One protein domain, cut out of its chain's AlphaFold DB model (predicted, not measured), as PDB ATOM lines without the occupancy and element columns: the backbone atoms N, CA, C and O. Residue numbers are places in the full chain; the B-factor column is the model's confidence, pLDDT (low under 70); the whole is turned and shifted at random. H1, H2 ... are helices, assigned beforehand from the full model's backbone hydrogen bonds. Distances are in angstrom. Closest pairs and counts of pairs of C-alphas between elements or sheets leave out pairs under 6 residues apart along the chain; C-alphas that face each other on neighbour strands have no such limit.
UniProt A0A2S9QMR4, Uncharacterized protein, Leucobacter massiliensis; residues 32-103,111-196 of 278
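This is residues 32 to 103 and 111 to 196 of the 278 residues of an uncharacterized protein of Leucobacter massiliensis (UniProt A0A2S9QMR4). Two long helices, H1 and H3, lie side by side but are shifted lengthwise past each other, and the shorter H2 runs back alongside them, making a slender bundle of three helices. The ends of the rod stick out: residues 32 to 37 of H1 at one end and residues 190 to 196 of H3 at the other, while the stretch between H1 and H2, which has no named element, loops away to the side. The printed part has 158 residues with three named helices, in the order H1, H2, H3, and no named strand; the class is all helix. The whole is extended, with a radius of gyration of the C-alphas of 23.8 A, and spans 91 by 40 by 18 A.

Start with H1, residues 32 to 75, then pass to H2, residues 118 to 137, and to H3, residues 146 to 196; together they form an up and down bundle, each helix running against the one before it. Look first at Ala 53 and Ala 156, the closest C-alphas of H1 and H3, 4.7 A apart: these helices touch, at a shallow tilt of 14 degrees, the same way. H1 touches H2 with residues 57 to 71 alone, and the closest C-alphas, of Ala 64 and Lys 129, are 6.6 A apart; the tilt is shallow, 25 degrees, opposite ways. H2 and H3 are a helical hairpin; they touch, with the C-alphas of Ala 128 and Leu 166 closest at 5.0 A, at a shallow tilt of 19 degrees, opposite ways. H3 touches H2 with residues 155 to 177 alone. In H2 and H3 every O i to N i+4 pair is within hydrogen-bond range; in H1, 39 of 40 are.

Find C-alpha 32 at (16.400, -17.791, 1.229); from there H1 runs 64.9 A to C-alpha 75 at (-14.085, 38.329, -10.280). H2 begins at C-alpha 118, at (-13.769, 39.188, 0.607), and runs 29.1 A to C-alpha 137. H3, the longest helix with 51 residues, runs 74.8 A from C-alpha 146 to C-alpha 196 at (-39.310, 55.118, -8.746).

The two C-alphas farthest apart are those of Val 32 and Glu 196, 92.3 A. Between H1 and H2, residues 104 to 110 are not printed, and C-alphas 103 and 111 are 15.5 A apart across this cut. Residues 76 to 103 hold no named element, and their C-alphas lie 17 to 44 A from the mean of the C-alphas. The link from H2 to H3, 8 residues, is short. The mean pLDDT of the printed part is 92.2; look at residues 32 to 38 for the values under 70.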
ATOM      1  N   VAL A  32      16.797 -18.056   2.629       41.53
ATOM      2  CA  VAL A  32      16.400 -17.791   1.229       41.53
ATOM      3  C   VAL A  32      14.894 -17.531   1.104       41.53
ATOM      4  O   VAL A  32      14.465 -16.720   0.285       41.53
ATOM      5  N   VAL A  33      14.082 -18.171   1.951       50.34
ATOM      6  CA  VAL A  33      12.630 -17.934   1.997       50.34
ATOM      7  C   VAL A  33      12.332 -16.539   2.551       50.34
ATOM      8  O   VAL A  33      11.517 -15.831   1.974       50.34
ATOM      9  N   SER A  34      13.053 -16.112   3.594       52.56
ATOM     10  CA  SER A  34      12.858 -14.809   4.247       52.56
ATOM     11  C   SER A  34      13.254 -13.616   3.367       52.56
ATOM     12  O   SER A  34      12.544 -12.614   3.362       52.56
ATOM     13  N   VAL A  35      14.318 -13.719   2.561       57.88
ATOM     14  CA  VAL A  35      14.715 -12.638   1.633       57.88
ATOM     15  C   VAL A  35      13.734 -12.501   0.459       57.88
ATOM     16  O   VAL A  35      13.419 -11.384   0.050       57.88
ATOM     17  N   ASN A  36      13.204 -13.611  -0.067       61.28
ATOM     18  CA  ASN A  36      12.214 -13.568  -1.150       61.28
ATOM     19  C   ASN A  36      10.849 -13.047  -0.678       61.28
ATOM     20  O   ASN A  36      10.212 -12.285  -1.403       61.28
ATOM     21  N   THR A  37      10.412 -13.397   0.536       63.62
ATOM     22  CA  THR A  37       9.184 -12.830   1.117       63.62
ATOM     23  C   THR A  37       9.345 -11.352   1.460       63.62
ATOM     24  O   THR A  37       8.439 -10.580   1.176       63.62
ATOM     25  N   TYR A  38      10.510 -10.930   1.971       64.69
ATOM     26  CA  TYR A  38      10.793  -9.524   2.287       64.69
ATOM     27  C   TYR A  38      10.755  -8.622   1.043       64.69
ATOM     28  O   TYR A  38      10.177  -7.534   1.068       64.69
ATOM     29  N   LYS A  39      11.305  -9.099  -0.083       75.62
ATOM     30  CA  LYS A  39      11.234  -8.384  -1.366       75.62
ATOM     31  C   LYS A  39       9.810  -8.324  -1.923       75.62
ATOM     32  O   LYS A  39       9.415  -7.286  -2.440       75.62
ATOM     33  N   ALA A  40       9.035  -9.403  -1.795       83.00
ATOM     34  CA  ALA A  40       7.639  -9.428  -2.235       83.00
ATOM     35  C   ALA A  40       6.726  -8.531  -1.380       83.00
ATOM     36  O   ALA A  40       5.800  -7.918  -1.904       83.00
ATOM     37  N   GLU A  41       6.983  -8.437  -0.075       85.94
ATOM     38  CA  GLU A  41       6.252  -7.549   0.833       85.94
ATOM     39  C   GLU A  41       6.583  -6.078   0.566       85.94
ATOM     40  O   GLU A  41       5.670  -5.270   0.430       85.94
ATOM     41  N   THR A  42       7.865  -5.745   0.386       88.19
ATOM     42  CA  THR A  42       8.292  -4.382   0.022       88.19
ATOM     43  C   THR A  42       7.670  -3.931  -1.299       88.19
ATOM     44  O   THR A  42       7.124  -2.837  -1.368       88.19
ATOM     45  N   ALA A  43       7.672  -4.797  -2.319       88.75
ATOM     46  CA  ALA A  43       7.043  -4.491  -3.604       88.75
ATOM     47  C   ALA A  43       5.545  -4.171  -3.451       88.75
ATOM     48  O   ALA A  43       5.078  -3.176  -3.987       88.75
ATOM     49  N   ARG A  44       4.808  -4.951  -2.646       91.12
ATOM     50  CA  ARG A  44       3.389  -4.670  -2.372       91.12
ATOM     51  C   ARG A  44       3.165  -3.353  -1.636       91.12
ATOM     52  O   ARG A  44       2.193  -2.668  -1.929       91.12
ATOM     53  N   LEU A  45       4.014  -3.023  -0.664       93.88
ATOM     54  CA  LEU A  45       3.920  -1.751   0.054       93.88
ATOM     55  C   LEU A  45       4.167  -0.574  -0.892       93.88
ATOM     56  O   LEU A  45       3.415   0.395  -0.851       93.88
ATOM     57  N   CYS A  46       5.161  -0.692  -1.773       92.25
ATOM     58  CA  CYS A  46       5.430   0.303  -2.802       92.25
ATOM     59  C   CYS A  46       4.271   0.461  -3.790       92.25
ATOM     60  O   CYS A  46       3.879   1.590  -4.065       92.25
ATOM     61  N   ASP A  47       3.687  -0.641  -4.273       93.62
ATOM     62  CA  ASP A  47       2.537  -0.591  -5.184       93.62
ATOM     63  C   ASP A  47       1.366   0.179  -4.549       93.62
ATOM     64  O   ASP A  47       0.826   1.102  -5.156       93.62
ATOM     65  N   VAL A  48       1.020  -0.138  -3.295       94.94
ATOM     66  CA  VAL A  48      -0.059   0.548  -2.562       94.94
ATOM     67  C   VAL A  48       0.278   2.017  -2.300       94.94
ATOM     68  O   VAL A  48      -0.591   2.879  -2.408       94.94
ATOM     69  N   ALA A  49       1.525   2.326  -1.943       93.94
ATOM     70  CA  ALA A  49       1.943   3.697  -1.677       93.94
ATOM     71  C   ALA A  49       1.865   4.571  -2.940       93.94
ATOM     72  O   ALA A  49       1.365   5.692  -2.868       93.94
ATOM     73  N   LEU A  50       2.287   4.043  -4.093       93.38
ATOM     74  CA  LEU A  50       2.198   4.739  -5.377       93.38
ATOM     75  C   LEU A  50       0.747   4.873  -5.865       93.38
ATOM     76  O   LEU A  50       0.382   5.926  -6.377       93.38
ATOM     77  N   GLU A  51      -0.107   3.867  -5.652       94.06
ATOM     78  CA  GLU A  51      -1.543   3.960  -5.967       94.06
ATOM     79  C   GLU A  51      -2.249   5.029  -5.110       94.06
ATOM     80  O   GLU A  51      -3.062   5.815  -5.608       94.06
ATOM     81  N   ASN A  52      -1.895   5.120  -3.825       93.56
ATOM     82  CA  ASN A  52      -2.379   6.183  -2.944       93.56
ATOM     83  C   ASN A  52      -1.868   7.563  -3.379       93.56
ATOM     84  O   ASN A  52      -2.628   8.529  -3.334       93.56
ATOM     85  N   ALA A  53      -0.607   7.660  -3.807       94.19
ATOM     86  CA  ALA A  53      -0.025   8.891  -4.330       94.19
ATOM     87  C   ALA A  53      -0.738   9.348  -5.615       94.19
ATOM     88  O   ALA A  53      -1.127  10.509  -5.715       94.19
ATOM     89  N   GLU A  54      -1.009   8.435  -6.554       94.19
ATOM     90  CA  GLU A  54      -1.779   8.727  -7.770       94.19
ATOM     91  C   GLU A  54      -3.209   9.180  -7.441       94.19
ATOM     92  O   GLU A  54      -3.708  10.155  -8.005       94.19
ATOM     93  N   THR A  55      -3.865   8.521  -6.483       95.44
ATOM     94  CA  THR A  55      -5.203   8.915  -6.021       95.44
ATOM     95  C   THR A  55      -5.194  10.315  -5.404       95.44
ATOM     96  O   THR A  55      -6.058  11.132  -5.725       95.44
ATOM     97  N   ALA A  56      -4.209  10.614  -4.552       96.00
ATOM     98  CA  ALA A  56      -4.052  11.928  -3.936       96.00
ATOM     99  C   ALA A  56      -3.780  13.017  -4.985       96.00
ATOM    100  O   ALA A  56      -4.384  14.084  -4.914       96.00
ATOM    101  N   HIS A  57      -2.942  12.732  -5.985       95.88
ATOM    102  CA  HIS A  57      -2.665  13.644  -7.094       95.88
ATOM    103  C   HIS A  57      -3.919  13.948  -7.925       95.88
ATOM    104  O   HIS A  57      -4.210  15.104  -8.217       95.88
ATOM    105  N   ASN A  58      -4.717  12.932  -8.269       95.56
ATOM    106  CA  ASN A  58      -5.959  13.150  -9.015       95.56
ATOM    107  C   ASN A  58      -6.955  14.014  -8.221       95.56
ATOM    108  O   ASN A  58      -7.532  14.948  -8.774       95.56
ATOM    109  N   ALA A  59      -7.110  13.755  -6.918       94.25
ATOM    110  CA  ALA A  59      -7.953  14.577  -6.048       94.25
ATOM    111  C   ALA A  59      -7.434  16.024  -5.931       94.25
ATOM    112  O   ALA A  59      -8.220  16.968  -5.945       94.25
ATOM    113  N   ALA A  60      -6.112  16.211  -5.864       97.19
ATOM    114  CA  ALA A  60      -5.487  17.530  -5.856       97.19
ATOM    115  C   ALA A  60      -5.778  18.316  -7.143       97.19
ATOM    116  O   ALA A  60      -6.123  19.495  -7.071       97.19
ATOM    117  N   GLN A  61      -5.719  17.670  -8.313       97.19
ATOM    118  CA  GLN A  61      -6.067  18.317  -9.581       97.19
ATOM    119  C   GLN A  61      -7.532  18.770  -9.625       97.19
ATOM    120  O   GLN A  61      -7.814  19.876 -10.094       97.19
ATOM    121  N   GLU A  62      -8.459  17.947  -9.130       96.06
ATOM    122  CA  GLU A  62      -9.881  18.304  -9.046       96.06
ATOM    123  C   GLU A  62     -10.106  19.502  -8.109       96.06
ATOM    124  O   GLU A  62     -10.755  20.475  -8.505       96.06
ATOM    125  N   ALA A  63      -9.496  19.486  -6.919       97.19
ATOM    126  CA  ALA A  63      -9.558  20.594  -5.963       97.19
ATOM    127  C   ALA A  63      -8.953  21.886  -6.545       97.19
ATOM    128  O   ALA A  63      -9.536  22.967  -6.445       97.19
ATOM    129  N   ALA A  64      -7.806  21.791  -7.226       97.88
ATOM    130  CA  ALA A  64      -7.148  22.932  -7.860       97.88
ATOM    131  C   ALA A  64      -7.975  23.535  -9.008       97.88
ATOM    132  O   ALA A  64      -7.987  24.762  -9.182       97.88
ATOM    133  N   ALA A  65      -8.670  22.699  -9.787       97.31
ATOM    134  CA  ALA A  65      -9.591  23.151 -10.825       97.31
ATOM    135  C   ALA A  65     -10.791  23.880 -10.206       97.31
ATOM    136  O   ALA A  65     -11.045  25.030 -10.562       97.31
ATOM    137  N   SER A  66     -11.446  23.276  -9.209       95.25
ATOM    138  CA  SER A  66     -12.584  23.891  -8.516       95.25
ATOM    139  C   SER A  66     -12.217  25.220  -7.847       95.25
ATOM    140  O   SER A  66     -12.958  26.194  -7.971       95.25
ATOM    141  N   ALA A  67     -11.049  25.301  -7.207       98.19
ATOM    142  CA  ALA A  67     -10.547  26.540  -6.622       98.19
ATOM    143  C   ALA A  67     -10.301  27.628  -7.676       98.19
ATOM    144  O   ALA A  67     -10.554  28.806  -7.432       98.19
ATOM    145  N   THR A  68      -9.811  27.248  -8.859       98.31
ATOM    146  CA  THR A  68      -9.616  28.188  -9.970       98.31
ATOM    147  C   THR A  68     -10.954  28.720 -10.468       98.31
ATOM    148  O   THR A  68     -11.097  29.931 -10.612       98.31
ATOM    149  N   ASP A  69     -11.943  27.844 -10.645       97.44
ATOM    150  CA  ASP A  69     -13.296  28.242 -11.036       97.44
ATOM    151  C   ASP A  69     -13.930  29.177  -9.995       97.44
ATOM    152  O   ASP A  69     -14.527  30.187 -10.363       97.44
ATOM    153  N   ALA A  70     -13.751  28.895  -8.700       97.62
ATOM    154  CA  ALA A  70     -14.235  29.751  -7.617       97.62
ATOM    155  C   ALA A  70     -13.571  31.138  -7.638       97.62
ATOM    156  O   ALA A  70     -14.264  32.153  -7.562       97.62
ATOM    157  N   LEU A  71     -12.245  31.200  -7.800       97.94
ATOM    158  CA  LEU A  71     -11.509  32.464  -7.911       97.94
ATOM    159  C   LEU A  71     -11.944  33.274  -9.140       97.94
ATOM    160  O   LEU A  71     -12.143  34.479  -9.036       97.94
ATOM    161  N   THR A  72     -12.155  32.628 -10.286       97.00
ATOM    162  CA  THR A  72     -12.675  33.305 -11.482       97.00
ATOM    163  C   THR A  72     -14.120  33.768 -11.292       97.00
ATOM    164  O   THR A  72     -14.485  34.853 -11.740       97.00
ATOM    165  N   ALA A  73     -14.959  32.987 -10.609       95.75
ATOM    166  CA  ALA A  73     -16.347  33.363 -10.364       95.75
ATOM    167  C   ALA A  73     -16.457  34.648  -9.533       95.75
ATOM    168  O   ALA A  73     -17.281  35.503  -9.859       95.75
ATOM    169  N   VAL A  74     -15.614  34.820  -8.508       96.69
ATOM    170  CA  VAL A  74     -15.654  36.013  -7.640       96.69
ATOM    171  C   VAL A  74     -15.116  37.289  -8.294       96.69
ATOM    172  O   VAL A  74     -15.329  38.384  -7.772       96.69
ATOM    173  N   GLU A  75     -14.450  37.176  -9.445       94.62
ATOM    174  CA  GLU A  75     -14.085  38.329 -10.280       94.62
ATOM    175  C   GLU A  75     -15.283  38.866 -11.075       94.62
ATOM    176  O   GLU A  75     -15.268  40.018 -11.522       94.62
ATOM    177  N   ASN A  76     -16.339  38.063 -11.245       91.94
ATOM    178  CA  ASN A  76     -17.533  38.495 -11.954       91.94
ATOM    179  C   ASN A  76     -18.359  39.461 -11.094       91.94
ATOM    180  O   ASN A  76     -18.742  39.160  -9.965       91.94
ATOM    181  N   THR A  77     -18.668  40.624 -11.664       91.94
ATOM    182  CA  THR A  77     -19.485  41.661 -11.020       91.94
ATOM    183  C   THR A  77     -20.930  41.675 -11.515       91.94
ATOM    184  O   THR A  77     -21.767  42.365 -10.929       91.94
ATOM    185  N   GLU A  78     -21.254  40.920 -12.564       90.88
ATOM    186  CA  GLU A  78     -22.613  40.810 -13.083       90.88
ATOM    187  C   GLU A  78     -23.498  40.037 -12.105       90.88
ATOM    188  O   GLU A  78     -23.191  38.914 -11.705       90.88
ATOM    189  N   LEU A  79     -24.624  40.641 -11.727       88.88
ATOM    190  CA  LEU A  79     -25.568  40.022 -10.804       88.88
ATOM    191  C   LEU A  79     -26.619  39.191 -11.560       88.88
ATOM    192  O   LEU A  79     -27.119  39.638 -12.596       88.88
ATOM    193  N   PRO A  80     -27.069  38.041 -11.017       81.06
ATOM    194  CA  PRO A  80     -28.073  37.181 -11.655       81.06
ATOM    195  C   PRO A  80     -29.413  37.875 -11.934       81.06
ATOM    196  O   PRO A  80     -30.121  37.521 -12.874       81.06
ATOM    197  N   ALA A  81     -29.769  38.871 -11.119       79.88
ATOM    198  CA  ALA A  81     -30.989  39.665 -11.264       79.88
ATOM    199  C   ALA A  81     -30.826  40.883 -12.201       79.88
ATOM    200  O   ALA A  81     -31.768  41.662 -12.367       79.88
ATOM    201  N   GLY A  82     -29.652  41.043 -12.821       82.19
ATOM    202  CA  GLY A  82     -29.273  42.201 -13.620       82.19
ATOM    203  C   GLY A  82     -28.609  43.310 -12.799       82.19
ATOM    204  O   GLY A  82     -28.802  43.427 -11.590       82.19
ATOM    205  N   GLY A  83     -27.829  44.148 -13.486       87.25
ATOM    206  CA  GLY A  83     -26.999  45.183 -12.868       87.25
ATOM    207  C   GLY A  83     -25.592  44.692 -12.526       87.25
ATOM    208  O   GLY A  83     -25.236  43.538 -12.770       87.25
ATOM    209  N   THR A  84     -24.785  45.599 -11.982       91.94
ATOM    210  CA  THR A  84     -23.384  45.353 -11.625       91.94
ATOM    211  C   THR A  84     -23.172  45.611 -10.141       91.94
ATOM    212  O   THR A  84     -23.580  46.656  -9.630       91.94
ATOM    213  N   SER A  85     -22.517  44.671  -9.473       91.94
ATOM    214  CA  SER A  85     -22.034  44.805  -8.100       91.94
ATOM    215  C   SER A  85     -20.675  45.506  -8.044       91.94
ATOM    216  O   SER A  85     -20.015  45.726  -9.063       91.94
ATOM    217  N   THR A  86     -20.239  45.856  -6.834       93.75
ATOM    218  CA  THR A  86     -18.824  46.155  -6.573       93.75
ATOM    219  C   THR A  86     -17.978  44.881  -6.651       93.75
ATOM    220  O   THR A  86     -18.503  43.775  -6.556       93.75
ATOM    221  N   ALA A  87     -16.655  45.013  -6.761       95.38
ATOM    222  CA  ALA A  87     -15.773  43.851  -6.708       95.38
ATOM    223  C   ALA A  87     -15.920  43.116  -5.365       95.38
ATOM    224  O   ALA A  87     -15.929  43.743  -4.302       95.38
ATOM    225  N   TYR A  88     -15.988  41.783  -5.398       96.31
ATOM    226  CA  TYR A  88     -16.118  40.981  -4.180       96.31
ATOM    227  C   TYR A  88     -14.946  41.196  -3.208       96.31
ATOM    228  O   TYR A  88     -15.149  41.278  -1.997       96.31
ATOM    229  N   ALA A  89     -13.729  41.384  -3.726       94.94
ATOM    230  CA  ALA A  89     -12.544  41.676  -2.917       94.94
ATOM    231  C   ALA A  89     -12.687  42.950  -2.056       94.94
ATOM    232  O   ALA A  89     -12.065  43.053  -0.998       94.94
ATOM    233  N   ASP A  90     -13.544  43.898  -2.452       95.75
ATOM    234  CA  ASP A  90     -13.793  45.121  -1.686       95.75
ATOM    235  C   ASP A  90     -14.754  44.914  -0.508       95.75
ATOM    236  O   ASP A  90     -14.860  45.795   0.359       95.75
ATOM    237  N   ARG A  91     -15.424  43.753  -0.431       94.88
ATOM    238  CA  ARG A  91     -16.367  43.416   0.637       94.88
ATOM    239  C   ARG A  91     -15.648  43.410   1.987       94.88
ATOM    240  O   ARG A  91     -14.857  42.521   2.293       94.88
ATOM    241  N   LYS A  92     -15.934  44.410   2.821       94.81
ATOM    242  CA  LYS A  92     -15.261  44.622   4.115       94.81
ATOM    243  C   LYS A  92     -15.618  43.552   5.128       94.81
ATOM    244  O   LYS A  92     -16.735  43.064   5.094       94.81
ATOM    245  N   ALA A  93     -14.705  43.222   6.038       94.50
ATOM    246  CA  ALA A  93     -15.019  42.365   7.175       94.50
ATOM    247  C   ALA A  93     -16.140  42.977   8.036       94.50
ATOM    248  O   ALA A  93     -16.335  44.196   8.060       94.50
ATOM    249  N   VAL A  94     -16.874  42.116   8.731       92.56
ATOM    250  CA  VAL A  94     -17.918  42.498   9.681       92.56
ATOM    251  C   VAL A  94     -17.530  41.939  11.038       92.56
ATOM    252  O   VAL A  94     -17.328  40.737  11.181       92.56
ATOM    253  N   GLU A  95     -17.432  42.815  12.031       90.75
ATOM    254  CA  GLU A  95     -17.237  42.410  13.420       90.75
ATOM    255  C   GLU A  95     -18.536  41.842  13.999       90.75
ATOM    256  O   GLU A  95     -19.633  42.258  13.618       90.75
ATOM    257  N   GLU A  96     -18.420  40.912  14.949       92.12
ATOM    258  CA  GLU A  96     -19.591  40.357  15.630       92.12
ATOM    259  C   GLU A  96     -20.364  41.474  16.347       92.12
ATOM    260  O   GLU A  96     -19.864  42.124  17.269       92.12
ATOM    261  N   VAL A  97     -21.631  41.652  15.975       90.88
ATOM    262  CA  VAL A  97     -22.571  42.495  16.710       90.88
ATOM    263  C   VAL A  97     -23.477  41.583  17.516       90.88
ATOM    264  O   VAL A  97     -24.252  40.804  16.967       90.88
ATOM    265  N   LYS A  98     -23.407  41.685  18.843       89.94
ATOM    266  CA  LYS A  98     -24.286  40.920  19.732       89.94
ATOM    267  C   LYS A  98     -25.693  41.495  19.725       89.94
ATOM    268  O   LYS A  98     -25.874  42.712  19.677       89.94
ATOM    269  N   ALA A  99     -26.681  40.609  19.839       90.38
ATOM    270  CA  ALA A  99     -28.068  41.026  19.981       90.38
ATOM    271  C   ALA A  99     -28.239  41.900  21.230       90.38
ATOM    272  O   ALA A  99     -27.778  41.546  22.319       90.38
ATOM    273  N   GLN A 100     -28.940  43.017  21.075       87.94
ATOM    274  CA  GLN A 100     -29.343  43.889  22.172       87.94
ATOM    275  C   GLN A 100     -30.859  43.999  22.144       87.94
ATOM    276  O   GLN A 100     -31.445  44.368  21.128       87.94
ATOM    277  N   LYS A 101     -31.502  43.659  23.262       87.50
ATOM    278  CA  LYS A 101     -32.945  43.863  23.404       87.50
ATOM    279  C   LYS A 101     -33.245  45.358  23.431       87.50
ATOM    280  O   LYS A 101     -32.408  46.144  23.868       87.50
ATOM    281  N   ALA A 102     -34.448  45.726  23.004       87.56
ATOM    282  CA  ALA A 102     -34.921  47.093  23.162       87.56
ATOM    283  C   ALA A 102     -34.871  47.504  24.644       87.56
ATOM    284  O   ALA A 102     -35.347  46.769  25.515       87.56
ATOM    285  N   GLU A 103     -34.290  48.670  24.922       83.88
ATOM    286  CA  GLU A 103     -34.156  49.215  26.275       83.88
ATOM    287  C   GLU A 103     -34.465  50.718  26.255       83.88
ATOM    288  O   GLU A 103     -33.704  51.526  25.718       83.88
ATOM    289  N   ALA A 111     -28.512  40.251  16.284       88.69
ATOM    290  CA  ALA A 111     -27.154  39.740  16.190       88.69
ATOM    291  C   ALA A 111     -26.698  39.683  14.726       88.69
ATOM    292  O   ALA A 111     -27.452  39.227  13.863       88.69
ATOM    293  N   VAL A 112     -25.462  40.102  14.481       87.25
ATOM    294  CA  VAL A 112     -24.761  39.931  13.208       87.25
ATOM    295  C   VAL A 112     -23.495  39.131  13.508       87.25
ATOM    296  O   VAL A 112     -22.680  39.595  14.308       87.25
ATOM    297  N   PRO A 113     -23.335  37.918  12.953       87.56
ATOM    298  CA  PRO A 113     -22.128  37.133  13.175       87.56
ATOM    299  C   PRO A 113     -20.909  37.826  12.556       87.56
ATOM    300  O   PRO A 113     -21.035  38.538  11.557       87.56
ATOM    301  N   ALA A 114     -19.733  37.589  13.141       91.75
ATOM    302  CA  ALA A 114     -18.483  38.015  12.529       91.75
ATOM    303  C   ALA A 114     -18.294  37.341  11.166       91.75
ATOM    304  O   ALA A 114     -18.673  36.183  10.967       91.75
ATOM    305  N   ARG A 115     -17.673  38.068  10.241       92.75
ATOM    306  CA  ARG A 115     -17.372  37.599   8.893       92.75
ATOM    307  C   ARG A 115     -16.078  38.233   8.407       92.75
ATOM    308  O   ARG A 115     -15.901  39.445   8.535       92.75
ATOM    309  N   GLN A 116     -15.206  37.433   7.809       95.25
ATOM    310  CA  GLN A 116     -13.965  37.934   7.219       95.25
ATOM    311  C   GLN A 116     -14.204  38.772   5.957       95.25
ATOM    312  O   GLN A 116     -15.320  38.829   5.434       95.25
ATOM    313  N   SER A 117     -13.181  39.482   5.481       97.00
ATOM    314  CA  SER A 117     -13.318  40.271   4.254       97.00
ATOM    315  C   SER A 117     -13.308  39.380   3.007       97.00
ATOM    316  O   SER A 117     -12.813  38.255   3.035       97.00
ATOM    317  N   GLY A 118     -13.838  39.890   1.891       97.31
ATOM    318  CA  GLY A 118     -13.769  39.188   0.607       97.31
ATOM    319  C   GLY A 118     -12.323  38.967   0.152       97.31
ATOM    320  O   GLY A 118     -11.995  37.900  -0.361       97.31
ATOM    321  N   ALA A 119     -11.437  39.934   0.417       97.69
ATOM    322  CA  ALA A 119     -10.004  39.798   0.170       97.69
ATOM    323  C   ALA A 119      -9.364  38.668   0.996       97.69
ATOM    324  O   ALA A 119      -8.510  37.958   0.469       97.69
ATOM    325  N   ASP A 120      -9.797  38.468   2.246       98.19
ATOM    326  CA  ASP A 120      -9.299  37.375   3.089       98.19
ATOM    327  C   ASP A 120      -9.752  36.013   2.550       98.19
ATOM    328  O   ASP A 120      -8.916  35.136   2.381       98.19
ATOM    329  N   PHE A 121     -11.021  35.854   2.142       98.25
ATOM    330  CA  PHE A 121     -11.474  34.612   1.491       98.25
ATOM    331  C   PHE A 121     -10.676  34.291   0.214       98.25
ATOM    332  O   PHE A 121     -10.292  33.144  -0.014       98.25
ATOM    333  N   VAL A 122     -10.420  35.294  -0.635       98.19
ATOM    334  CA  VAL A 122      -9.612  35.122  -1.859       98.19
ATOM    335  C   VAL A 122      -8.175  34.729  -1.512       98.19
ATOM    336  O   VAL A 122      -7.588  33.857  -2.162       98.19
ATOM    337  N   LYS A 123      -7.610  35.354  -0.475       98.12
ATOM    338  CA  LYS A 123      -6.281  35.033   0.034       98.12
ATOM    339  C   LYS A 123      -6.218  33.605   0.574       98.12
ATOM    340  O   LYS A 123      -5.294  32.895   0.195       98.12
ATOM    341  N   ASP A 124      -7.191  33.164   1.367       98.31
ATOM    342  CA  ASP A 124      -7.239  31.811   1.934       98.31
ATOM    343  C   ASP A 124      -7.203  30.739   0.837       98.31
ATOM    344  O   ASP A 124      -6.430  29.787   0.919       98.31
ATOM    345  N   VAL A 125      -7.993  30.914  -0.231       98.50
ATOM    346  CA  VAL A 125      -7.990  29.990  -1.380       98.50
ATOM    347  C   VAL A 125      -6.651  30.024  -2.115       98.50
ATOM    348  O   VAL A 125      -6.126  28.977  -2.495       98.50
ATOM    349  N   THR A 126      -6.071  31.210  -2.299       98.19
ATOM    350  CA  THR A 126      -4.776  31.366  -2.978       98.19
ATOM    351  C   THR A 126      -3.640  30.716  -2.184       98.19
ATOM    352  O   THR A 126      -2.838  29.976  -2.755       98.19
ATOM    353  N   ASP A 127      -3.597  30.941  -0.871       98.31
ATOM    354  CA  ASP A 127      -2.596  30.374   0.032       98.31
ATOM    355  C   ASP A 127      -2.761  28.846   0.133       98.31
ATOM    356  O   ASP A 127      -1.778  28.111   0.036       98.31
ATOM    357  N   ALA A 128      -3.997  28.339   0.240       98.38
ATOM    358  CA  ALA A 128      -4.266  26.900   0.244       98.38
ATOM    359  C   ALA A 128      -3.874  26.232  -1.083       98.38
ATOM    360  O   ALA A 128      -3.333  25.125  -1.084       98.38
ATOM    361  N   LYS A 129      -4.083  26.913  -2.218       98.12
ATOM    362  CA  LYS A 129      -3.673  26.424  -3.540       98.12
ATOM    363  C   LYS A 129      -2.151  26.350  -3.662       98.12
ATOM    364  O   LYS A 129      -1.638  25.385  -4.225       98.12
ATOM    365  N   ALA A 130      -1.430  27.332  -3.120       97.88
ATOM    366  CA  ALA A 130       0.029  27.293  -3.053       97.88
ATOM    367  C   ALA A 130       0.522  26.136  -2.166       97.88
ATOM    368  O   ALA A 130       1.378  25.367  -2.594       97.88
ATOM    369  N   GLY A 131      -0.081  25.947  -0.987       97.62
ATOM    370  CA  GLY A 131       0.246  24.827  -0.098       97.62
ATOM    371  C   GLY A 131      -0.031  23.451  -0.717       97.62
ATOM    372  O   GLY A 131       0.734  22.515  -0.498       97.62
ATOM    373  N   LEU A 132      -1.084  23.325  -1.534       98.00
ATOM    374  CA  LEU A 132      -1.343  22.111  -2.309       98.00
ATOM    375  C   LEU A 132      -0.234  21.848  -3.335       98.00
ATOM    376  O   LEU A 132       0.276  20.733  -3.390       98.00
ATOM    377  N   ALA A 133       0.175  22.868  -4.093       97.25
ATOM    378  CA  ALA A 133       1.245  22.733  -5.079       97.25
ATOM    379  C   ALA A 133       2.582  22.322  -4.433       97.25
ATOM    380  O   ALA A 133       3.275  21.452  -4.959       97.25
ATOM    381  N   GLU A 134       2.919  22.888  -3.270       96.50
ATOM    382  CA  GLU A 134       4.103  22.488  -2.495       96.50
ATOM    383  C   GLU A 134       4.015  21.028  -2.019       96.50
ATOM    384  O   GLU A 134       5.002  20.291  -2.070       96.50
ATOM    385  N   ALA A 135       2.834  20.581  -1.578       96.81
ATOM    386  CA  ALA A 135       2.624  19.193  -1.177       96.81
ATOM    387  C   ALA A 135       2.741  18.222  -2.366       96.81
ATOM    388  O   ALA A 135       3.289  17.130  -2.205       96.81
ATOM    389  N   GLU A 136       2.249  18.608  -3.547       95.75
ATOM    390  CA  GLU A 136       2.361  17.811  -4.772       95.75
ATOM    391  C   GLU A 136       3.803  17.711  -5.277       95.75
ATOM    392  O   GLU A 136       4.220  16.633  -5.693       95.75
ATOM    393  N   GLU A 137       4.594  18.787  -5.194       93.81
ATOM    394  CA  GLU A 137       6.025  18.753  -5.541       93.81
ATOM    395  C   GLU A 137       6.803  17.779  -4.644       93.81
ATOM    396  O   GLU A 137       7.764  17.142  -5.077       93.81
ATOM    397  N   ALA A 138       6.367  17.627  -3.393       93.06
ATOM    398  CA  ALA A 138       6.968  16.691  -2.462       93.06
ATOM    399  C   ALA A 138       6.574  15.226  -2.722       93.06
ATOM    400  O   ALA A 138       7.130  14.360  -2.055       93.06
ATOM    401  N   LEU A 139       5.632  14.920  -3.620       90.81
ATOM    402  CA  LEU A 139       5.124  13.563  -3.837       90.81
ATOM    403  C   LEU A 139       6.181  12.662  -4.509       90.81
ATOM    404  O   LEU A 139       6.734  12.996  -5.555       90.81
ATOM    405  N   ALA A 140       6.463  11.494  -3.927       85.19
ATOM    406  CA  ALA A 140       7.422  10.552  -4.498       85.19
ATOM    407  C   ALA A 140       6.919   9.919  -5.810       85.19
ATOM    408  O   ALA A 140       5.830   9.350  -5.869       85.19
ATOM    409  N   GLU A 141       7.766   9.937  -6.843       81.38
ATOM    410  CA  GLU A 141       7.496   9.302  -8.146       81.38
ATOM    411  C   GLU A 141       7.992   7.846  -8.235       81.38
ATOM    412  O   GLU A 141       7.695   7.133  -9.197       81.38
ATOM    413  N   ALA A 142       8.787   7.401  -7.258       84.12
ATOM    414  CA  ALA A 142       9.407   6.082  -7.235       84.12
ATOM    415  C   ALA A 142       9.431   5.504  -5.816       84.12
ATOM    416  O   ALA A 142       9.490   6.239  -4.834       84.12
ATOM    417  N   CYS A 143       9.407   4.175  -5.728       89.69
ATOM    418  CA  CYS A 143       9.500   3.438  -4.476       89.69
ATOM    419  C   CYS A 143      10.282   2.144  -4.706       89.69
ATOM    420  O   CYS A 143       9.870   1.303  -5.508       89.69
ATOM    421  N   GLU A 144      11.419   1.992  -4.027       88.56
ATOM    422  CA  GLU A 144      12.287   0.810  -4.144       88.56
ATOM    423  C   GLU A 144      12.478   0.105  -2.796       88.56
ATOM    424  O   GLU A 144      12.763  -1.097  -2.737       88.56
ATOM    425  N   THR A 145      12.306   0.848  -1.708       90.56
ATOM    426  CA  THR A 145      12.488   0.395  -0.338       90.56
ATOM    427  C   THR A 145      11.209   0.548   0.477       90.56
ATOM    428  O   THR A 145      10.260   1.234   0.104       90.56
ATOM    429  N   ARG A 146      11.179  -0.112   1.635       89.94
ATOM    430  CA  ARG A 146      10.076   0.038   2.585       89.94
ATOM    431  C   ARG A 146       9.988   1.467   3.133       89.94
ATOM    432  O   ARG A 146       8.880   1.960   3.314       89.94
ATOM    433  N   ASP A 147      11.129   2.114   3.347       92.19
ATOM    434  CA  ASP A 147      11.188   3.498   3.820       92.19
ATOM    435  C   ASP A 147      10.607   4.455   2.764       92.19
ATOM    436  O   ASP A 147       9.852   5.361   3.115       92.19
ATOM    437  N   ASP A 148      10.851   4.197   1.472       91.69
ATOM    438  CA  ASP A 148      10.224   4.956   0.378       91.69
ATOM    439  C   ASP A 148       8.699   4.784   0.385       91.69
ATOM    440  O   ASP A 148       7.965   5.745   0.171       91.69
ATOM    441  N   ALA A 149       8.197   3.574   0.669       91.38
ATOM    442  CA  ALA A 149       6.756   3.320   0.744       91.38
ATOM    443  C   ALA A 149       6.107   4.088   1.906       91.38
ATOM    444  O   ALA A 149       5.018   4.652   1.761       91.38
ATOM    445  N   GLU A 150       6.776   4.134   3.061       93.25
ATOM    446  CA  GLU A 150       6.337   4.913   4.221       93.25
ATOM    447  C   GLU A 150       6.364   6.422   3.914       93.25
ATOM    448  O   GLU A 150       5.399   7.130   4.223       93.25
ATOM    449  N   GLN A 151       7.405   6.905   3.229       94.00
ATOM    450  CA  GLN A 151       7.523   8.296   2.793       94.00
ATOM    451  C   GLN A 151       6.438   8.686   1.779       94.00
ATOM    452  O   GLN A 151       5.740   9.679   1.993       94.00
ATOM    453  N   ALA A 152       6.248   7.896   0.722       93.69
ATOM    454  CA  ALA A 152       5.230   8.124  -0.302       93.69
ATOM    455  C   ALA A 152       3.819   8.130   0.305       93.69
ATOM    456  O   ALA A 152       2.997   8.984  -0.021       93.69
ATOM    457  N   THR A 153       3.555   7.244   1.272       94.44
ATOM    458  CA  THR A 153       2.287   7.234   2.016       94.44
ATOM    459  C   THR A 153       2.093   8.522   2.826       94.44
ATOM    460  O   THR A 153       0.999   9.092   2.836       94.44
ATOM    461  N   ALA A 154       3.139   9.013   3.500       95.75
ATOM    462  CA  ALA A 154       3.075  10.261   4.258       95.75
ATOM    463  C   ALA A 154       2.864  11.488   3.351       95.75
ATOM    464  O   ALA A 154       2.067  12.365   3.687       95.75
ATOM    465  N   GLN A 155       3.521  11.530   2.191       96.56
ATOM    466  CA  GLN A 155       3.366  12.596   1.195       96.56
ATOM    467  C   GLN A 155       1.971  12.579   0.559       96.56
ATOM    468  O   GLN A 155       1.316  13.616   0.503       96.56
ATOM    469  N   ALA A 156       1.456  11.404   0.180       96.38
ATOM    470  CA  ALA A 156       0.092  11.258  -0.328       96.38
ATOM    471  C   ALA A 156      -0.952  11.750   0.688       96.38
ATOM    472  O   ALA A 156      -1.929  12.414   0.328       96.38
ATOM    473  N   LYS A 157      -0.726  11.486   1.983       96.75
ATOM    474  CA  LYS A 157      -1.558  12.039   3.057       96.75
ATOM    475  C   LYS A 157      -1.458  13.566   3.122       96.75
ATOM    476  O   LYS A 157      -2.491  14.213   3.255       96.75
ATOM    477  N   ALA A 158      -0.258  14.137   3.022       97.62
ATOM    478  CA  ALA A 158      -0.070  15.587   3.027       97.62
ATOM    479  C   ALA A 158      -0.794  16.265   1.850       97.62
ATOM    480  O   ALA A 158      -1.512  17.237   2.071       97.62
ATOM    481  N   VAL A 159      -0.698  15.703   0.639       98.25
ATOM    482  CA  VAL A 159      -1.453  16.171  -0.538       98.25
ATOM    483  C   VAL A 159      -2.957  16.072  -0.304       98.25
ATOM    484  O   VAL A 159      -3.686  17.028  -0.549       98.25
ATOM    485  N   THR A 160      -3.432  14.953   0.245       97.81
ATOM    486  CA  THR A 160      -4.857  14.773   0.560       97.81
ATOM    487  C   THR A 160      -5.356  15.799   1.583       97.81
ATOM    488  O   THR A 160      -6.462  16.322   1.453       97.81
ATOM    489  N   ASP A 161      -4.570  16.083   2.622       98.00
ATOM    490  CA  ASP A 161      -4.929  17.064   3.647       98.00
ATOM    491  C   ASP A 161      -4.905  18.496   3.080       98.00
ATOM    492  O   ASP A 161      -5.813  19.278   3.368       98.00
ATOM    493  N   ALA A 162      -3.930  18.821   2.224       98.38
ATOM    494  CA  ALA A 162      -3.862  20.104   1.526       98.38
ATOM    495  C   ALA A 162      -5.034  20.292   0.546       98.38
ATOM    496  O   ALA A 162      -5.637  21.364   0.514       98.38
ATOM    497  N   ALA A 163      -5.424  19.243  -0.185       98.31
ATOM    498  CA  ALA A 163      -6.574  19.277  -1.089       98.31
ATOM    499  C   ALA A 163      -7.876  19.552  -0.318       98.31
ATOM    500  O   ALA A 163      -8.650  20.425  -0.699       98.31
ATOM    501  N   LYS A 164      -8.077  18.905   0.838       98.06
ATOM    502  CA  LYS A 164      -9.230  19.181   1.716       98.06
ATOM    503  C   LYS A 164      -9.233  20.604   2.268       98.06
ATOM    504  O   LYS A 164     -10.303  21.197   2.424       98.06
ATOM    505  N   ALA A 165      -8.063  21.141   2.612       98.19
ATOM    506  CA  ALA A 165      -7.947  22.526   3.056       98.19
ATOM    507  C   ALA A 165      -8.336  23.495   1.928       98.19
ATOM    508  O   ALA A 165      -9.102  24.429   2.170       98.19
ATOM    509  N   LEU A 166      -7.894  23.223   0.695       98.69
ATOM    510  CA  LEU A 166      -8.273  23.992  -0.488       98.69
ATOM    511  C   LEU A 166      -9.776  23.915  -0.783       98.69
ATOM    512  O   LEU A 166     -10.395  24.951  -1.023       98.69
ATOM    513  N   ASP A 167     -10.383  22.731  -0.702       98.19
ATOM    514  CA  ASP A 167     -11.831  22.555  -0.869       98.19
ATOM    515  C   ASP A 167     -12.620  23.322   0.196       98.19
ATOM    516  O   ASP A 167     -13.620  23.978  -0.106       98.19
ATOM    517  N   THR A 168     -12.153  23.284   1.447       98.19
ATOM    518  CA  THR A 168     -12.775  24.018   2.559       98.19
ATOM    519  C   THR A 168     -12.727  25.524   2.308       98.19
ATOM    520  O   THR A 168     -13.754  26.195   2.422       98.19
ATOM    521  N   ALA A 169     -11.566  26.056   1.914       98.38
ATOM    522  CA  ALA A 169     -11.412  27.470   1.582       98.38
ATOM    523  C   ALA A 169     -12.280  27.868   0.373       98.38
ATOM    524  O   ALA A 169     -12.958  28.894   0.407       98.38
ATOM    525  N   SER A 170     -12.315  27.035  -0.673       98.19
ATOM    526  CA  SER A 170     -13.076  27.291  -1.907       98.19
ATOM    527  C   SER A 170     -14.586  27.260  -1.673       98.19
ATOM    528  O   SER A 170     -15.325  28.083  -2.221       98.19
ATOM    529  N   THR A 171     -15.048  26.349  -0.815       97.88
ATOM    530  CA  THR A 171     -16.448  26.280  -0.382       97.88
ATOM    531  C   THR A 171     -16.821  27.539   0.388       97.88
ATOM    532  O   THR A 171     -17.795  28.199   0.038       97.88
ATOM    533  N   ALA A 172     -16.007  27.926   1.372       97.06
ATOM    534  CA  ALA A 172     -16.258  29.110   2.184       97.06
ATOM    535  C   ALA A 172     -16.274  30.402   1.339       97.06
ATOM    536  O   ALA A 172     -17.156  31.241   1.518       97.06
ATOM    537  N   LEU A 173     -15.360  30.534   0.366       98.12
ATOM    538  CA  LEU A 173     -15.353  31.625  -0.616       98.12
ATOM    539  C   LEU A 173     -16.659  31.667  -1.424       98.12
ATOM    540  O   LEU A 173     -17.257  32.730  -1.582       98.12
ATOM    541  N   THR A 174     -17.099  30.519  -1.940       97.25
ATOM    542  CA  THR A 174     -18.277  30.428  -2.815       97.25
ATOM    543  C   THR A 174     -19.571  30.714  -2.057       97.25
ATOM    544  O   THR A 174     -20.433  31.443  -2.552       97.25
ATOM    545  N   GLU A 175     -19.706  30.175  -0.846       96.06
ATOM    546  CA  GLU A 175     -20.844  30.440   0.036       96.06
ATOM    547  C   GLU A 175     -20.931  31.929   0.388       96.06
ATOM    548  O   GLU A 175     -22.003  32.532   0.277       96.06
ATOM    549  N   ASP A 176     -19.803  32.552   0.740       96.62
ATOM    550  CA  ASP A 176     -19.775  33.974   1.071       96.62
ATOM    551  C   ASP A 176     -20.053  34.872  -0.143       96.62
ATOM    552  O   ASP A 176     -20.773  35.871  -0.038       96.62
ATOM    553  N   PHE A 177     -19.547  34.493  -1.317       96.69
ATOM    554  CA  PHE A 177     -19.813  35.200  -2.564       96.69
ATOM    555  C   PHE A 177     -21.287  35.127  -2.978       96.69
ATOM    556  O   PHE A 177     -21.851  36.125  -3.433       96.69
ATOM    557  N   ALA A 178     -21.952  33.987  -2.774       95.00
ATOM    558  CA  ALA A 178     -23.385  33.867  -3.029       95.00
ATOM    559  C   ALA A 178     -24.204  34.809  -2.130       95.00
ATOM    560  O   ALA A 178     -25.139  35.463  -2.604       95.00
ATOM    561  N   LEU A 179     -23.827  34.933  -0.852       93.81
ATOM    562  CA  LEU A 179     -24.438  35.898   0.067       93.81
ATOM    563  C   LEU A 179     -24.184  37.340  -0.386       93.81
ATOM    564  O   LEU A 179     -25.114  38.141  -0.420       93.81
ATOM    565  N   PHE A 180     -22.957  37.659  -0.800       95.06
ATOM    566  CA  PHE A 180     -22.616  38.977  -1.334       95.06
ATOM    567  C   PHE A 180     -23.468  39.364  -2.551       95.06
ATOM    568  O   PHE A 180     -23.998  40.472  -2.599       95.06
ATOM    569  N   GLN A 181     -23.639  38.458  -3.517       94.94
ATOM    570  CA  GLN A 181     -24.474  38.729  -4.689       94.94
ATOM    571  C   GLN A 181     -25.937  38.975  -4.308       94.94
ATOM    572  O   GLN A 181     -26.588  39.850  -4.881       94.94
ATOM    573  N   ALA A 182     -26.460  38.224  -3.336       93.50
ATOM    574  CA  ALA A 182     -27.812  38.435  -2.833       93.50
ATOM    575  C   ALA A 182     -27.958  39.806  -2.148       93.50
ATOM    576  O   ALA A 182     -28.935  40.514  -2.411       93.50
ATOM    577  N   ASP A 183     -26.977  40.202  -1.332       92.06
ATOM    578  CA  ASP A 183     -26.938  41.504  -0.657       92.06
ATOM    579  C   ASP A 183     -26.911  42.662  -1.675       92.06
ATOM    580  O   ASP A 183     -27.704  43.603  -1.576       92.06
ATOM    581  N   GLU A 184     -26.048  42.584  -2.695       94.56
ATOM    582  CA  GLU A 184     -25.938  43.618  -3.733       94.56
ATOM    583  C   GLU A 184     -27.187  43.695  -4.618       94.56
ATOM    584  O   GLU A 184     -27.671  44.790  -4.918       94.56
ATOM    585  N   ALA A 185     -27.773  42.554  -4.986       93.31
ATOM    586  CA  ALA A 185     -29.033  42.533  -5.722       93.31
ATOM    587  C   ALA A 185     -30.171  43.181  -4.911       93.31
ATOM    588  O   ALA A 185     -30.955  43.965  -5.455       93.31
ATOM    589  N   ALA A 186     -30.244  42.908  -3.604       93.19
ATOM    590  CA  ALA A 186     -31.219  43.533  -2.717       93.19
ATOM    591  C   ALA A 186     -30.990  45.049  -2.585       93.19
ATOM    592  O   ALA A 186     -31.955  45.818  -2.631       93.19
ATOM    593  N   ARG A 187     -29.728  45.490  -2.484       94.00
ATOM    594  CA  ARG A 187     -29.360  46.914  -2.459       94.00
ATOM    595  C   ARG A 187     -29.833  47.632  -3.723       94.00
ATOM    596  O   ARG A 187     -30.500  48.659  -3.620       94.00
ATOM    597  N   LEU A 188     -29.546  47.075  -4.901       93.50
ATOM    598  CA  LEU A 188     -29.959  47.653  -6.184       93.50
ATOM    599  C   LEU A 188     -31.482  47.680  -6.351       93.50
ATOM    600  O   LEU A 188     -32.035  48.661  -6.847       93.50
ATOM    601  N   ALA A 189     -32.184  46.634  -5.909       92.75
ATOM    602  CA  ALA A 189     -33.644  46.608  -5.937       92.75
ATOM    603  C   ALA A 189     -34.254  47.708  -5.049       92.75
ATOM    604  O   ALA A 189     -35.215  48.366  -5.454       92.75
ATOM    605  N   ALA A 190     -33.684  47.937  -3.862       93.81
ATOM    606  CA  ALA A 190     -34.115  49.003  -2.963       93.81
ATOM    607  C   ALA A 190     -33.839  50.397  -3.549       93.81
ATOM    608  O   ALA A 190     -34.714  51.260  -3.503       93.81
ATOM    609  N   GLU A 191     -32.664  50.601  -4.147       93.12
ATOM    610  CA  GLU A 191     -32.289  51.854  -4.812       93.12
ATOM    611  C   GLU A 191     -33.235  52.175  -5.974       93.12
ATOM    612  O   GLU A 191     -33.769  53.283  -6.061       93.12
ATOM    613  N   LYS A 192     -33.528  51.181  -6.821       93.19
ATOM    614  CA  LYS A 192     -34.482  51.330  -7.921       93.19
ATOM    615  C   LYS A 192     -35.873  51.707  -7.416       93.19
ATOM    616  O   LYS A 192     -36.476  52.639  -7.940       93.19
ATOM    617  N   LYS A 193     -36.366  51.019  -6.384       94.69
ATOM    618  CA  LYS A 193     -37.672  51.320  -5.791       94.69
ATOM    619  C   LYS A 193     -37.718  52.746  -5.229       94.69
ATOM    620  O   LYS A 193     -38.684  53.459  -5.473       94.69
ATOM    621  N   ALA A 194     -36.672  53.181  -4.529       95.06
ATOM    622  CA  ALA A 194     -36.587  54.541  -4.002       95.06
ATOM    623  C   ALA A 194     -36.567  55.595  -5.125       95.06
ATOM    624  O   ALA A 194     -37.219  56.633  -5.009       95.06
ATOM    625  N   ALA A 195     -35.868  55.323  -6.231       94.50
ATOM    626  CA  ALA A 195     -35.855  56.199  -7.401       94.50
ATOM    627  C   ALA A 195     -37.231  56.281  -8.087       94.50
ATOM    628  O   ALA A 195     -37.665  57.368  -8.466       94.50
ATOM    629  N   GLU A 196     -37.944  55.157  -8.209       95.75
ATOM    630  CA  GLU A 196     -39.310  55.118  -8.746       95.75
ATOM    631  C   GLU A 196     -40.295  55.895  -7.859       95.75
ATOM    632  O   GLU A 196     -41.094  56.682  -8.367       95.75
TER     633      GLU A 196